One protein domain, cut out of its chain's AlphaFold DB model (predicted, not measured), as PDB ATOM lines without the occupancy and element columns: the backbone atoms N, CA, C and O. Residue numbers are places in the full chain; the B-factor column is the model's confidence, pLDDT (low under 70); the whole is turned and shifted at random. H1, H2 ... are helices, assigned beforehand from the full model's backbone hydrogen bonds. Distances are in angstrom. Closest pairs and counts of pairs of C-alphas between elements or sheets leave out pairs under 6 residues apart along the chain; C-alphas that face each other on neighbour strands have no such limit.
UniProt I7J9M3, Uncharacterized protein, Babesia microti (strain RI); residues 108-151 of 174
ATOM      1  N   ALA A 108      86.623 105.894 103.346       63.09
ATOM      2  CA  ALA A 108      87.370 104.998 102.462       63.09
ATOM      3  C   ALA A 108      88.118 103.889 103.228       63.09
ATOM      4  O   ALA A 108      88.182 102.749 102.771       63.09
ATOM      5  N   GLY A 109      88.627 104.187 104.426       62.97
ATOM      6  CA  GLY A 109      89.308 103.213 105.275       62.97
ATOM      7  C   GLY A 109      88.380 102.156 105.855       62.97
ATOM      8  O   GLY A 109      88.732 100.976 105.873       62.97
ATOM      9  N   TYR A 110      87.177 102.552 106.268       67.06
ATOM     10  CA  TYR A 110      86.160 101.603 106.717       67.06
ATOM     11  C   TYR A 110      85.707 100.685 105.574       67.06
ATOM     12  O   TYR A 110      85.615  99.467 105.749       67.06
ATOM     13  N   LEU A 111      85.491 101.243 104.380       67.31
ATOM     14  CA  LEU A 111      85.086 100.451 103.221       67.31
ATOM     15  C   LEU A 111      86.203  99.512 102.746       67.31
ATOM     16  O   LEU A 111      85.927  98.367 102.393       67.31
ATOM     17  N   TYR A 112      87.464  99.947 102.812       63.22
ATOM     18  CA  TYR A 112      88.620  99.097 102.524       63.22
ATOM     19  C   TYR A 112      88.666  97.859 103.425       63.22
ATOM     20  O   TYR A 112      88.784  96.728 102.948       63.22
ATOM     21  N   LEU A 113      88.551  98.079 104.737       67.81
ATOM     22  CA  LEU A 113      88.629  97.022 105.742       67.81
ATOM     23  C   LEU A 113      87.466  96.030 105.645       67.81
ATOM     24  O   LEU A 113      87.680  94.842 105.881       67.81
ATOM     25  N   THR A 114      86.270  96.497 105.286       73.44
ATOM     26  CA  THR A 114      85.064  95.658 105.221       73.44
ATOM     27  C   THR A 114      84.908  94.966 103.867       73.44
ATOM     28  O   THR A 114      84.744  93.747 103.810       73.44
ATOM     29  N   TYR A 115      84.985  95.718 102.767       70.25
ATOM     30  CA  TYR A 115      84.713  95.194 101.428       70.25
ATOM     31  C   TYR A 115      85.964  94.665 100.745       70.25
ATOM     32  O   TYR A 115      85.953  93.525 100.286       70.25
ATOM     33  N   LEU A 116      87.049  95.445 100.692       70.00
ATOM     34  CA  LEU A 116      88.236  95.033  99.935       70.00
ATOM     35  C   LEU A 116      88.920  93.826 100.575       70.00
ATOM     36  O   LEU A 116      89.312  92.903  99.870       70.00
ATOM     37  N   LYS A 117      89.003  93.784 101.908       72.50
ATOM     38  CA  LYS A 117      89.555  92.627 102.628       72.50
ATOM     39  C   LYS A 117      88.777  91.342 102.338       72.50
ATOM     40  O   LYS A 117      89.385  90.290 102.162       72.50
ATOM     41  N   THR A 118      87.451  91.433 102.293       76.62
ATOM     42  CA  THR A 118      86.578  90.285 102.026       76.62
ATOM     43  C   THR A 118      86.688  89.861 100.562       76.62
ATOM     44  O   THR A 118      86.994  88.705 100.299       76.62
ATOM     45  N   LEU A 119      86.604  90.808  99.623       76.12
ATOM     46  CA  LEU A 119      86.774  90.559  98.185       76.12
ATOM     47  C   LEU A 119      88.128  89.937  97.844       76.12
ATOM     48  O   LEU A 119      88.185  88.964  97.101       76.12
ATOM     49  N   ILE A 120      89.219  90.479  98.387       76.44
ATOM     50  CA  ILE A 120      90.564  89.940  98.159       76.44
ATOM     51  C   ILE A 120      90.656  88.529  98.726       76.44
ATOM     52  O   ILE A 120      91.194  87.655  98.060       76.44
ATOM     53  N   LYS A 121      90.109  88.277  99.921       79.81
ATOM     54  CA  LYS A 121      90.109  86.939 100.522       79.81
ATOM     55  C   LYS A 121      89.309  85.940  99.685       79.81
ATOM     56  O   LYS A 121      89.750  84.805  99.526       79.81
ATOM     57  N   ASP A 122      88.175  86.357  99.139       82.44
ATOM     58  CA  ASP A 122      87.332  85.504  98.303       82.44
ATOM     59  C   ASP A 122      87.973  85.243  96.936       82.44
ATOM     60  O   ASP A 122      88.001  84.097  96.490       82.44
ATOM     61  N   LEU A 123      88.586  86.254  96.309       76.00
ATOM     62  CA  LEU A 123      89.373  86.074  95.086       76.00
ATOM     63  C   LEU A 123      90.593  85.185  95.313       76.00
ATOM     64  O   LEU A 123      90.881  84.335  94.474       76.00
ATOM     65  N   LEU A 124      91.285  85.344  96.446       80.06
ATOM     66  CA  LEU A 124      92.415  84.491  96.798       80.06
ATOM     67  C   LEU A 124      91.946  83.044  96.963       80.06
ATOM     68  O   LEU A 124      92.540  82.160  96.364       80.06
ATOM     69  N   ARG A 125      90.831  82.805  97.668       77.94
ATOM     70  CA  ARG A 125      90.238  81.460  97.797       77.94
ATOM     71  C   ARG A 125      89.842  80.866  96.451       77.94
ATOM     72  O   ARG A 125      90.114  79.700  96.205       77.94
ATOM     73  N   ILE A 126      89.200  81.641  95.579       82.25
ATOM     74  CA  ILE A 126      88.813  81.178  94.237       82.25
ATOM     75  C   ILE A 126      90.058  80.842  93.404       82.25
ATOM     76  O   ILE A 126      90.071  79.828  92.708       82.25
ATOM     77  N   GLY A 127      91.100  81.670  93.499       78.25
ATOM     78  CA  GLY A 127      92.390  81.443  92.855       78.25
ATOM     79  C   GLY A 127      93.079  80.179  93.362       78.25
ATOM     80  O   GLY A 127      93.464  79.348  92.548       78.25
ATOM     81  N   GLU A 128      93.176  79.993  94.681       76.62
ATOM     82  CA  GLU A 128      93.747  78.784  95.292       76.62
ATOM     83  C   GLU A 128      92.973  77.536  94.858       76.62
ATOM     84  O   GLU A 128      93.579  76.607  94.338       76.62
ATOM     85  N   ASN A 129      91.639  77.557  94.925       77.19
ATOM     86  CA  ASN A 129      90.810  76.424  94.506       77.19
ATOM     87  C   ASN A 129      91.030  76.053  93.026       77.19
ATOM     88  O   ASN A 129      91.096  74.873  92.689       77.19
ATOM     89  N   LYS A 130      91.161  77.044  92.130       76.81
ATOM     90  CA  LYS A 130      91.432  76.793  90.703       76.81
ATOM     91  C   LYS A 130      92.862  76.340  90.428       76.81
ATOM     92  O   LYS A 130      93.085  75.580  89.487       76.81
ATOM     93  N   LEU A 131      93.831  76.813  91.204       69.25
ATOM     94  CA  LEU A 131      95.218  76.369  91.092       69.25
ATOM     95  C   LEU A 131      95.377  74.941  91.622       69.25
ATOM     96  O   LEU A 131      96.061  74.142  90.991       69.25
ATOM     97  N   GLU A 132      94.694  74.590  92.709       68.50
ATOM     98  CA  GLU A 132      94.636  73.224  93.240       68.50
ATOM     99  C   GLU A 132      93.952  72.256  92.261       68.50
ATOM    100  O   GLU A 132      94.417  71.127  92.095       68.50
ATOM    101  N   GLU A 133      92.914  72.716  91.551       76.06
ATOM    102  CA  GLU A 133      92.246  71.971  90.474       76.06
ATOM    103  C   GLU A 133      93.181  71.715  89.275       76.06
ATOM    104  O   GLU A 133      93.199  70.610  88.735       76.06
ATOM    105  N   MET A 134      93.986  72.707  88.868       66.81
ATOM    106  CA  MET A 134      94.871  72.599  87.695       66.81
ATOM    107  C   MET A 134      96.219  71.917  87.973       66.81
ATOM    108  O   MET A 134      96.787  71.306  87.069       66.81
ATOM    109  N   VAL A 135      96.759  72.034  89.188       69.81
ATOM    110  CA  VAL A 135      98.127  71.592  89.538       69.81
ATOM    111  C   VAL A 135      98.125  70.309  90.386       69.81
ATOM    112  O   VAL A 135      99.151  69.637  90.502       69.81
ATOM    113  N   GLY A 136      96.967  69.910  90.921       66.81
ATOM    114  CA  GLY A 136      96.822  68.760  91.808       66.81
ATOM    115  C   GLY A 136      97.322  69.056  93.236       66.81
ATOM    116  O   GLY A 136      98.342  69.732  93.422       66.81
ATOM    117  N   PRO A 137      96.654  68.524  94.279       65.38
ATOM    118  CA  PRO A 137      96.831  68.954  95.676       65.38
ATOM    119  C   PRO A 137      98.244  68.729  96.240       65.38
ATOM    120  O   PRO A 137      98.649  69.383  97.196       65.38
ATOM    121  N   GLN A 138      99.011  67.812  95.646       58.81
ATOM    122  CA  GLN A 138     100.360  67.433  96.086       58.81
ATOM    123  C   GLN A 138     101.467  68.361  95.559       58.81
ATOM    124  O   GLN A 138     102.526  68.452  96.175       58.81
ATOM    125  N   SER A 139     101.248  69.023  94.420       59.22
ATOM    126  CA  SER A 139     102.256  69.872  93.770       59.22
ATOM    127  C   SER A 139     102.105  71.341  94.194       59.22
ATOM    128  O   SER A 139     103.096  72.043  94.387       59.22
ATOM    129  N   TYR A 140     100.874  71.790  94.479       63.62
ATOM    130  CA  TYR A 140     100.607  73.139  94.992       63.62
ATOM    131  C   TYR A 140     101.252  73.408  96.365       63.62
ATOM    132  O   TYR A 140     101.858  74.462  96.555       63.62
ATOM    133  N   SER A 141     101.190  72.452  97.302       62.03
ATOM    134  CA  SER A 141     101.812  72.593  98.630       62.03
ATOM    135  C   SER A 141     103.333  72.749  98.540       62.03
ATOM    136  O   SER A 141     103.893  73.663  99.138       62.03
ATOM    137  N   GLN A 142     103.986  71.948  97.694       64.19
ATOM    138  CA  GLN A 142     105.434  72.019  97.472       64.19
ATOM    139  C   GLN A 142     105.864  73.358  96.854       64.19
ATOM    140  O   GLN A 142     106.882  73.931  97.251       64.19
ATOM    141  N   ILE A 143     105.082  73.894  95.911       67.62
ATOM    142  CA  ILE A 143     105.359  75.197  95.285       67.62
ATOM    143  C   ILE A 143     105.151  76.335  96.292       67.62
ATOM    144  O   ILE A 143     105.968  77.255  96.357       67.62
ATOM    145  N   LYS A 144     104.096  76.270  97.111       70.75
ATOM    146  CA  LYS A 144     103.805  77.275  98.143       70.75
ATOM    147  C   LYS A 144     104.912  77.331  99.199       70.75
ATOM    148  O   LYS A 144     105.402  78.421  99.495       70.75
ATOM    149  N   ASP A 145     105.377  76.182  99.680       71.56
ATOM    150  CA  ASP A 145     106.479  76.091 100.650       71.56
ATOM    151  C   ASP A 145     107.810  76.599 100.058       71.56
ATOM    152  O   ASP A 145     108.583  77.310 100.715       71.56
ATOM    153  N   SER A 146     108.047  76.330  98.772       68.75
ATOM    154  CA  SER A 146     109.213  76.842  98.039       68.75
ATOM    155  C   SER A 146     109.174  78.370  97.870       68.75
ATOM    156  O   SER A 146     110.180  79.046  98.063       68.75
ATOM    157  N   LEU A 147     108.016  78.964  97.574       67.44
ATOM    158  CA  LEU A 147     107.883  80.424  97.462       67.44
ATOM    159  C   LEU A 147     107.989  81.138  98.821       67.44
ATOM    160  O   LEU A 147     108.548  82.239  98.911       67.44
ATOM    161  N   ILE A 148     107.496  80.516  99.894       72.31
ATOM    162  CA  ILE A 148     107.617  81.049 101.259       72.31
ATOM    163  C   ILE A 148     109.086  81.058 101.706       72.31
ATOM    164  O   ILE A 148     109.562  82.066 102.227       72.31
ATOM    165  N   SER A 149     109.841  79.991 101.439       63.72
ATOM    166  CA  SER A 149     111.279  79.951 101.754       63.72
ATOM    167  C   SER A 149     112.097  80.983 100.958       63.72
ATOM    168  O   SER A 149     112.949  81.658 101.537       63.72
ATOM    169  N   ILE A 150     111.777  81.211  99.678       63.47
ATOM    170  CA  ILE A 150     112.427  82.245  98.847       63.47
ATOM    171  C   ILE A 150     112.121  83.666  99.355       63.47
ATOM    172  O   ILE A 150     113.009  84.520  99.419       63.47
ATOM    173  N   SER A 151     110.874  83.943  99.746       57.12
ATOM    174  CA  SER A 151     110.481  85.268 100.257       57.12
ATOM    175  C   SER A 151     111.045  85.574 101.652       57.12
ATOM    176  O   SER A 151     111.337  86.735 101.950       57.12
TER     177      SER A 151
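What this domain is: This is residues 108 to 151 of the 174 residues of an uncharacterized protein of Babesia microti (strain RI) (UniProt I7J9M3). Two helices meet near their ends as an open V, the long H1 making one arm and the shorter H2 the other, with a tight turn at Gly 136. The free parts of the arms, residues 108 to 127 of H1 and 144 to 151 of H2, stick out. The printed part has 44 residues with two named helices, H1 then H2, and no named strand; its class is all helix. It is flat, spanning 39 by 24 by 8 A, and only just loose, close to extended, with a radius of gyration of the C-alphas of 13.9 A.

Where its parts are: H1, residues 108 to 135, measures 37.4 A from C-alpha 108 at (87.370, 104.998, 102.462) to C-alpha 135. It has a kink of 30 degrees near residue 115. H2, residues 137 to 151, measures 21.8 A and ends with C-alpha 151 at (110.481, 85.268, 100.257).

How they stand to each other: H1 and H2 are close but not clearly touching; their closest C-alphas, of Glu 132 and Tyr 140, are 6.2 A apart. They run opposite ways at a steep tilt of 52 degrees. O i to N i+4 pairs are within hydrogen-bond range in 22 of 24 cases in H1 and 9 of 11 in H2.

The domain as a whole: The C-alphas farthest apart, of Ala 108 and Gln 138, are 40.3 A apart. The printed part has no cut, and the link H1 to H2 is tight. Mean pLDDT of the printed part is 70.2, and 23 residues are under 70, among them 134 to 143.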